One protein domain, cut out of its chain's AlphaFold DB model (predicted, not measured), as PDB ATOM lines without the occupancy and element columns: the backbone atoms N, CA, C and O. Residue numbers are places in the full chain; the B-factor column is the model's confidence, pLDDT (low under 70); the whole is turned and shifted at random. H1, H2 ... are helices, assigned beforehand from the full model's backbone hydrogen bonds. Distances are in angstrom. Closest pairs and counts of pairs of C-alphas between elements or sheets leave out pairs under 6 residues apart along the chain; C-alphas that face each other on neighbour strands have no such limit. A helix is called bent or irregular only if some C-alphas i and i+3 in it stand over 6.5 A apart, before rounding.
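Overview. This is residues 9 to 22 and 30 to 81 of the 100 residues of an uncharacterized protein of human gut metagenome (UniProt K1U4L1). Four helices stand round a small core in a four-cornered arrangement, with H1 and H4 on opposite sides and H2 and H3 on the other two. The longest helix, H2, runs past the others at its first end, where residues 30 to 35 stick out as a free arm and add to the longest span; its other end turns a corner into H3. The printed part has 66 residues with four named helices, H1, H2, H3 and H4 in that order, and no named strand; the class is all helix. The whole is compact, with a radius of gyration of the C-alphas of 11.3 A, and spans 33 by 24 by 22 A.

Along the chain. H1 is residues 12 to 21, 14.5 A from first to last C-alpha, and begins with C-alpha 12 at (325.647, 254.922, 142.003). After the cut, H2 is residues 32 to 50, 26.5 A long, from C-alpha 32 at (310.695, 236.887, 159.889). H2 is neither bent nor irregular, but only just: C-alphas 45 and 48 are 6.5 A apart. H3 is residues 54 to 63, 14.5 A long. H4 is residues 69 to 79, 15.5 A long, and ends with C-alpha 79 at (331.461, 236.891, 142.728).

Arrangement. H1 and H2 only just touch, with 3 pairs of C-alphas within 8 A, and H2 does so with residues 45 to 46 alone. Their closest C-alphas, those of Gln 14 and Leu 45, are 5.6 A apart, and the helices run opposite ways at a shallow tilt of 12 degrees. H1 also touches H3, the same way at a steep tilt of 45 degrees, the closest C-alphas being those of Phe 13 and Glu 54 at 6.0 A. H2 and H3 are close but not clearly touching, with the closest C-alphas, those of Ala 48 and Glu 54, 5.0 A apart. H2 touches H4 with 9 pairs of C-alphas within 8 A, the closest those of Phe 41 and Ile 69 at 6.3 A; they run the same way at 38 degrees, a tilt only just steep. H3 and H4 only just touch, with 3 such pairs; the closest C-alphas, those of Met 57 and Phe 76, are 7.2 A apart, and the tilt is steep at 55 degrees, opposite ways. H1 and H4 are apart, but only just, at 8.0 A. The helix packing is mostly crossed, with one of the four touching pairs at a shallow tilt. Every O i to N i+4 pair is within hydrogen-bond range in H1, H3 and H4, and 14 of 15 are in H2.

Size, cuts and confidence. The two C-alphas farthest apart, those of Lys 30 and Pro 81, are 34.6 A apart. Residues 23 to 29 are not printed, and C-alphas 22 and 30 stand 17.5 A apart across this cut, which lies in the link from H1 to H2. The links from H2 to H3 and from H3 to H4 are tight. The mean pLDDT of the printed part is 90.9, and no printed residue is under 70.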
ATOM      1  N   TYR A   9     325.166 256.132 152.496       79.19
ATOM      2  CA  TYR A   9     325.113 255.329 151.275       79.19
ATOM      3  C   TYR A   9     324.726 256.203 150.081       79.19
ATOM      4  O   TYR A   9     323.573 256.623 149.931       79.19
ATOM      5  N   ASN A  10     325.688 256.522 149.223       85.94
ATOM      6  CA  ASN A  10     325.508 257.461 148.126       85.94
ATOM      7  C   ASN A  10     326.214 257.107 146.815       85.94
ATOM      8  O   ASN A  10     326.148 257.925 145.887       85.94
ATOM      9  N   THR A  11     326.804 255.918 146.694       91.62
ATOM     10  CA  THR A  11     327.360 255.432 145.426       91.62
ATOM     11  C   THR A  11     326.256 255.264 144.365       91.62
ATOM     12  O   THR A  11     325.057 255.207 144.689       91.62
ATOM     13  N   PRO A  12     326.609 255.214 143.064       94.00
ATOM     14  CA  PRO A  12     325.647 254.922 142.003       94.00
ATOM     15  C   PRO A  12     324.888 253.606 142.220       94.00
ATOM     16  O   PRO A  12     323.669 253.588 142.036       94.00
ATOM     17  N   PHE A  13     325.575 252.547 142.661       93.50
ATOM     18  CA  PHE A  13     324.966 251.249 142.953       93.50
ATOM     19  C   PHE A  13     324.010 251.329 144.148       93.50
ATOM     20  O   PHE A  13     322.846 250.956 144.025       93.50
ATOM     21  N   GLN A  14     324.416 251.941 145.261       92.06
ATOM     22  CA  GLN A  14     323.548 252.122 146.435       92.06
ATOM     23  C   GLN A  14     322.274 252.921 146.118       92.06
ATOM     24  O   GLN A  14     321.196 252.670 146.664       92.06
ATOM     25  N   ARG A  15     322.358 253.913 145.221       91.06
ATOM     26  CA  ARG A  15     321.175 254.639 144.718       91.06
ATOM     27  C   ARG A  15     320.288 253.750 143.853       91.06
ATOM     28  O   ARG A  15     319.071 253.816 143.998       91.06
ATOM     29  N   LEU A  16     320.877 252.943 142.974       92.31
ATOM     30  CA  LEU A  16     320.153 251.992 142.134       92.31
ATOM     31  C   LEU A  16     319.402 250.963 142.989       92.31
ATOM     32  O   LEU A  16     318.198 250.802 142.807       92.31
ATOM     33  N   LEU A  17     320.086 250.357 143.960       91.31
ATOM     34  CA  LEU A  17     319.531 249.361 144.874       91.31
ATOM     35  C   LEU A  17     318.343 249.930 145.661       91.31
ATOM     36  O   LEU A  17     317.259 249.349 145.671       91.31
ATOM     37  N   ARG A  18     318.512 251.128 146.243       88.44
ATOM     38  CA  ARG A  18     317.421 251.840 146.925       88.44
ATOM     39  C   ARG A  18     316.238 252.095 146.001       88.44
ATOM     40  O   ARG A  18     315.116 251.883 146.420       88.44
ATOM     41  N   ASN A  19     316.464 252.552 144.771       89.00
ATOM     42  CA  ASN A  19     315.367 252.850 143.848       89.00
ATOM     43  C   ASN A  19     314.596 251.594 143.425       89.00
ATOM     44  O   ASN A  19     313.389 251.674 143.229       89.00
ATOM     45  N   MET A  20     315.283 250.464 143.269       89.06
ATOM     46  CA  MET A  20     314.665 249.216 142.826       89.06
ATOM     47  C   MET A  20     313.818 248.573 143.924       89.06
ATOM     48  O   MET A  20     312.725 248.087 143.652       89.06
ATOM     49  N   PHE A  21     314.298 248.624 145.167       85.88
ATOM     50  CA  PHE A  21     313.656 247.952 146.295       85.88
ATOM     51  C   PHE A  21     312.935 248.905 147.261       85.88
ATOM     52  O   PHE A  21     312.400 248.449 148.269       85.88
ATOM     53  N   ALA A  22     312.859 250.208 146.955       78.12
ATOM     54  CA  ALA A  22     312.200 251.222 147.791       78.12
ATOM     55  C   ALA A  22     310.767 250.844 148.187       78.12
ATOM     56  O   ALA A  22     310.358 251.110 149.312       78.12
ATOM     57  N   LYS A  30     306.558 242.472 160.154       83.62
ATOM     58  CA  LYS A  30     305.620 241.663 160.946       83.62
ATOM     59  C   LYS A  30     305.979 240.185 160.916       83.62
ATOM     60  O   LYS A  30     305.570 239.451 161.816       83.62
ATOM     61  N   THR A  31     306.712 239.750 159.895       88.62
ATOM     62  CA  THR A  31     307.192 238.374 159.751       88.62
ATOM     63  C   THR A  31     308.717 238.315 159.737       88.62
ATOM     64  O   THR A  31     309.398 239.309 159.485       88.62
ATOM     65  N   ASN A  32     309.256 237.124 159.997       87.38
ATOM     66  CA  ASN A  32     310.695 236.887 159.889       87.38
ATOM     67  C   ASN A  32     311.183 236.993 158.440       87.38
ATOM     68  O   ASN A  32     312.293 237.448 158.230       87.38
ATOM     69  N   GLU A  33     310.355 236.624 157.459       87.00
ATOM     70  CA  GLU A  33     310.690 236.749 156.031       87.00
ATOM     71  C   GLU A  33     310.842 238.219 155.616       87.00
ATOM     72  O   GLU A  33     311.775 238.571 154.905       87.00
ATOM     73  N   GLU A  34     309.967 239.106 156.105       86.00
ATOM     74  CA  GLU A  34     310.079 240.549 155.846       86.00
ATOM     75  C   GLU A  34     311.346 241.146 156.472       86.00
ATOM     76  O   GLU A  34     311.958 242.039 155.889       86.00
ATOM     77  N   ARG A  35     311.737 240.649 157.652       86.81
ATOM     78  CA  ARG A  35     312.979 241.051 158.316       86.81
ATOM     79  C   ARG A  35     314.214 240.524 157.584       86.81
ATOM     80  O   ARG A  35     315.148 241.283 157.384       86.81
ATOM     81  N   ASP A  36     314.206 239.264 157.160       88.62
ATOM     82  CA  ASP A  36     315.312 238.642 156.422       88.62
ATOM     83  C   ASP A  36     315.602 239.383 155.107       88.62
ATOM     84  O   ASP A  36     316.746 239.732 154.824       88.62
ATOM     85  N   LEU A  37     314.552 239.739 154.356       89.06
ATOM     86  CA  LEU A  37     314.677 240.559 153.147       89.06
ATOM     87  C   LEU A  37     315.269 241.944 153.432       89.06
ATOM     88  O   LEU A  37     316.071 242.451 152.646       89.06
ATOM     89  N   PHE A  38     314.874 242.569 154.544       88.25
ATOM     90  CA  PHE A  38     315.443 243.843 154.975       88.25
ATOM     91  C   PHE A  38     316.933 243.704 155.310       88.25
ATOM     92  O   PHE A  38     317.740 244.514 154.850       88.25
ATOM     93  N   ASP A  39     317.292 242.672 156.077       87.88
ATOM     94  CA  ASP A  39     318.663 242.417 156.519       87.88
ATOM     95  C   ASP A  39     319.583 242.163 155.308       87.88
ATOM     96  O   ASP A  39     320.643 242.785 155.208       87.88
ATOM     97  N   LYS A  40     319.140 241.362 154.325       91.19
ATOM     98  CA  LYS A  40     319.853 241.140 153.050       91.19
ATOM     99  C   LYS A  40     320.013 242.411 152.228       91.19
ATOM    100  O   LYS A  40     321.107 242.718 151.761       91.19
ATOM    101  N   PHE A  41     318.946 243.197 152.077       91.25
ATOM    102  CA  PHE A  41     319.044 244.479 151.384       91.25
ATOM    103  C   PHE A  41     320.089 245.390 152.037       91.25
ATOM    104  O   PHE A  41     320.918 245.983 151.344       91.25
ATOM    105  N   PHE A  42     320.043 245.518 153.365       88.19
ATOM    106  CA  PHE A  42     320.962 246.385 154.093       88.19
ATOM    107  C   PHE A  42     322.403 245.873 154.013       88.19
ATOM    108  O   PHE A  42     323.328 246.674 153.872       88.19
ATOM    109  N   PHE A  43     322.585 244.553 154.045       89.56
ATOM    110  CA  PHE A  43     323.871 243.907 153.825       89.56
ATOM    111  C   PHE A  43     324.445 244.263 152.449       89.56
ATOM    112  O   PHE A  43     325.520 244.860 152.388       89.56
ATOM    113  N   LEU A  44     323.710 244.013 151.360       92.06
ATOM    114  CA  LEU A  44     324.168 244.298 149.992       92.06
ATOM    115  C   LEU A  44     324.453 245.786 149.764       92.06
ATOM    116  O   LEU A  44     325.379 246.135 149.033       92.06
ATOM    117  N   LEU A  45     323.694 246.670 150.421       90.31
ATOM    118  CA  LEU A  45     323.887 248.116 150.335       90.31
ATOM    119  C   LEU A  45     325.290 248.554 150.793       90.31
ATOM    120  O   LEU A  45     325.839 249.506 150.241       90.31
ATOM    121  N   GLY A  46     325.868 247.882 151.792       88.06
ATOM    122  CA  GLY A  46     327.223 248.167 152.274       88.06
ATOM    123  C   GLY A  46     328.288 247.236 151.699       88.06
ATOM    124  O   GLY A  46     329.388 247.678 151.371       88.06
ATOM    125  N   ALA A  47     327.974 245.949 151.569       89.19
ATOM    126  CA  ALA A  47     328.945 244.919 151.231       89.19
ATOM    127  C   ALA A  47     329.481 245.071 149.801       89.19
ATOM    128  O   ALA A  47     330.678 244.924 149.587       89.19
ATOM    129  N   ALA A  48     328.645 245.453 148.832       91.06
ATOM    130  CA  ALA A  48     329.087 245.605 147.445       91.06
ATOM    131  C   ALA A  48     330.252 246.602 147.286       91.06
ATOM    132  O   ALA A  48     331.197 246.339 146.545       91.06
ATOM    133  N   GLU A  49     330.216 247.721 148.019       89.69
ATOM    134  CA  GLU A  49     331.298 248.714 148.049       89.69
ATOM    135  C   GLU A  49     332.539 248.169 148.766       89.69
ATOM    136  O   GLU A  49     333.649 248.290 148.256       89.69
ATOM    137  N   GLN A  50     332.359 247.520 149.922       85.94
ATOM    138  CA  GLN A  50     333.466 246.979 150.723       85.94
ATOM    139  C   GLN A  50     334.259 245.886 150.004       85.94
ATOM    140  O   GLN A  50     335.465 245.766 150.211       85.94
ATOM    141  N   TYR A  51     333.577 245.082 149.191       88.06
ATOM    142  CA  TYR A  51     334.186 244.014 148.402       88.06
ATOM    143  C   TYR A  51     334.599 244.483 147.000       88.06
ATOM    144  O   TYR A  51     335.115 243.678 146.233       88.06
ATOM    145  N   GLU A  52     334.403 245.768 146.679       91.19
ATOM    146  CA  GLU A  52     334.739 246.379 145.388       91.19
ATOM    147  C   GLU A  52     334.038 245.711 144.183       91.19
ATOM    148  O   GLU A  52     334.595 245.666 143.093       91.19
ATOM    149  N   VAL A  53     332.800 245.225 144.370       93.31
ATOM    150  CA  VAL A  53     332.002 244.498 143.351       93.31
ATOM    151  C   VAL A  53     330.770 245.271 142.849       93.31
ATOM    152  O   VAL A  53     329.895 244.718 142.179       93.31
ATOM    153  N   GLU A  54     330.648 246.566 143.172       94.69
ATOM    154  CA  GLU A  54     329.490 247.387 142.769       94.69
ATOM    155  C   GLU A  54     329.278 247.443 141.245       94.69
ATOM    156  O   GLU A  54     328.136 247.574 140.785       94.69
ATOM    157  N   GLU A  55     330.353 247.376 140.452       95.19
ATOM    158  CA  GLU A  55     330.279 247.414 138.989       95.19
ATOM    159  C   GLU A  55     329.628 246.134 138.453       95.19
ATOM    160  O   GLU A  55     328.610 246.213 137.760       95.19
ATOM    161  N   GLU A  56     330.127 244.971 138.865       96.38
ATOM    162  CA  GLU A  56     329.606 243.656 138.497       96.38
ATOM    163  C   GLU A  56     328.144 243.481 138.919       96.38
ATOM    164  O   GLU A  56     327.318 242.999 138.138       96.38
ATOM    165  N   MET A  57     327.788 243.921 140.129       95.81
ATOM    166  CA  MET A  57     326.400 243.881 140.597       95.81
ATOM    167  C   MET A  57     325.494 244.830 139.800       95.81
ATOM    168  O   MET A  57     324.352 244.491 139.482       95.81
ATOM    169  N   THR A  58     325.991 246.011 139.425       96.38
ATOM    170  CA  THR A  58     325.246 246.950 138.572       96.38
ATOM    171  C   THR A  58     325.007 246.375 137.177       96.38
ATOM    172  O   THR A  58     323.933 246.574 136.602       96.38
ATOM    173  N   GLU A  59     325.997 245.698 136.594       96.50
ATOM    174  CA  GLU A  59     325.843 245.030 135.303       96.50
ATOM    175  C   GLU A  59     324.828 243.890 135.372       96.50
ATOM    176  O   GLU A  59     323.951 243.814 134.509       96.50
ATOM    177  N   TYR A  60     324.874 243.082 136.432       96.62
ATOM    178  CA  TYR A  60     323.912 242.006 136.655       96.62
ATOM    179  C   TYR A  60     322.471 242.529 136.707       96.62
ATOM    180  O   TYR A  60     321.619 242.088 135.937       96.62
ATOM    181  N   ILE A  61     322.216 243.574 137.498       94.94
ATOM    182  CA  ILE A  61     320.903 244.233 137.581       94.94
ATOM    183  C   ILE A  61     320.399 244.711 136.209       94.94
ATOM    184  O   ILE A  61     319.215 244.600 135.896       94.94
ATOM    185  N   LYS A  62     321.276 245.266 135.363       93.50
ATOM    186  CA  LYS A  62     320.872 245.748 134.029       93.50
ATOM    187  C   LYS A  62     320.435 244.611 133.107       93.50
ATOM    188  O   LYS A  62     319.578 244.827 132.251       93.50
ATOM    189  N   VAL A  63     321.050 243.438 133.246       96.69
ATOM    190  CA  VAL A  63     320.699 242.236 132.478       96.69
ATOM    191  C   VAL A  63     319.451 241.560 133.059       96.69
ATOM    192  O   VAL A  63     318.668 240.981 132.305       96.69
ATOM    193  N   HIS A  64     319.226 241.704 134.367       95.12
ATOM    194  CA  HIS A  64     318.137 241.093 135.124       95.12
ATOM    195  C   HIS A  64     317.261 242.165 135.806       95.12
ATOM    196  O   HIS A  64     317.331 242.339 137.020       95.12
ATOM    197  N   PRO A  65     316.411 242.898 135.059       90.62
ATOM    198  CA  PRO A  65     315.628 244.008 135.616       90.62
ATOM    199  C   PRO A  65     314.569 243.585 136.646       90.62
ATOM    200  O   PRO A  65     314.097 244.433 137.398       90.62
ATOM    201  N   ASP A  66     314.200 242.300 136.674       92.31
ATOM    202  CA  ASP A  66     313.233 241.718 137.613       92.31
ATOM    203  C   ASP A  66     313.917 240.951 138.766       92.31
ATOM    204  O   ASP A  66     313.259 240.173 139.456       92.31
ATOM    205  N   VAL A  67     315.234 241.131 138.948       94.69
ATOM    206  CA  VAL A  67     316.015 240.448 139.991       94.69
ATOM    207  C   VAL A  67     315.471 240.751 141.387       94.69
ATOM    208  O   VAL A  67     315.157 241.893 141.733       94.69
ATOM    209  N   THR A  68     315.369 239.713 142.205       93.62
ATOM    210  CA  THR A  68     314.974 239.823 143.613       93.62
ATOM    211  C   THR A  68     316.177 240.085 144.523       93.62
ATOM    212  O   THR A  68     317.324 239.898 144.129       93.62
ATOM    213  N   ILE A  69     315.928 240.518 145.766       92.62
ATOM    214  CA  ILE A  69     316.997 240.692 146.766       92.62
ATOM    215  C   ILE A  69     317.721 239.362 147.012       92.62
ATOM    216  O   ILE A  69     318.943 239.363 147.074       92.62
ATOM    217  N   ASP A  70     316.987 238.248 147.096       93.06
ATOM    218  CA  ASP A  70     317.566 236.912 147.280       93.06
ATOM    219  C   ASP A  70     318.489 236.521 146.119       93.06
ATOM    220  O   ASP A  70     319.624 236.124 146.341       93.06
ATOM    221  N   GLU A  71     318.047 236.700 144.872       95.56
ATOM    222  CA  GLU A  71     318.881 236.383 143.701       95.56
ATOM    223  C   GLU A  71     320.116 237.285 143.591       95.56
ATOM    224  O   GLU A  71     321.139 236.885 143.035       95.56
ATOM    225  N   LEU A  72     320.018 238.524 144.075       95.00
ATOM    226  CA  LEU A  72     321.137 239.456 144.088       95.00
ATOM    227  C   LEU A  72     322.144 239.131 145.206       95.00
ATOM    228  O   LEU A  72     323.340 239.330 145.003       95.00
ATOM    229  N   ASP A  73     321.663 238.635 146.348       94.44
ATOM    230  CA  ASP A  73     322.472 238.118 147.460       94.44
ATOM    231  C   ASP A  73     323.236 236.854 147.041       94.44
ATOM    232  O   ASP A  73     324.456 236.788 147.196       94.44
ATOM    233  N   ASP A  74     322.550 235.917 146.377       95.50
ATOM    234  CA  ASP A  74     323.169 234.720 145.798       95.50
ATOM    235  C   ASP A  74     324.277 235.096 144.797       95.50
ATOM    236  O   ASP A  74     325.394 234.582 144.872       95.50
ATOM    237  N   TYR A  75     324.004 236.036 143.883       96.31
ATOM    238  CA  TYR A  75     325.005 236.492 142.916       96.31
ATOM    239  C   TYR A  75     326.197 237.182 143.588       96.31
ATOM    240  O   TYR A  75     327.337 236.995 143.161       96.31
ATOM    241  N   PHE A  76     325.959 237.968 144.643       94.69
ATOM    242  CA  PHE A  76     327.032 238.569 145.429       94.69
ATOM    243  C   PHE A  76     327.958 237.488 146.004       94.69
ATOM    244  O   PHE A  76     329.170 237.574 145.804       94.69
ATOM    245  N   GLU A  77     327.411 236.441 146.630       92.38
ATOM    246  CA  GLU A  77     328.204 235.323 147.163       92.38
ATOM    247  C   GLU A  77     329.031 234.600 146.083       92.38
ATOM    248  O   GLU A  77     330.137 234.129 146.361       92.38
ATOM    249  N   GLU A  78     328.538 234.528 144.842       94.00
ATOM    250  CA  GLU A  78     329.255 233.894 143.729       94.00
ATOM    251  C   GLU A  78     330.479 234.687 143.249       94.00
ATOM    252  O   GLU A  78     331.465 234.086 142.807       94.00
ATOM    253  N   ILE A  79     330.420 236.021 143.297       92.44
ATOM    254  CA  ILE A  79     331.461 236.891 142.728       92.44
ATOM    255  C   ILE A  79     332.479 237.379 143.756       92.44
ATOM    256  O   ILE A  79     333.595 237.746 143.376       92.44
ATOM    257  N   VAL A  80     332.131 237.391 145.047       89.38
ATOM    258  CA  VAL A  80     333.055 237.882 146.070       89.38
ATOM    259  C   VAL A  80     334.268 236.962 146.234       89.38
ATOM    260  O   VAL A  80     334.150 235.734 146.257       89.38
ATOM    261  N   PRO A  81     335.477 237.529 146.381       77.69
ATOM    262  CA  PRO A  81     336.673 236.729 146.574       77.69
ATOM    263  C   PRO A  81     336.628 235.989 147.925       77.69
ATOM    264  O   PRO A  81     336.305 236.584 148.958       77.69
TER     265      PRO A  81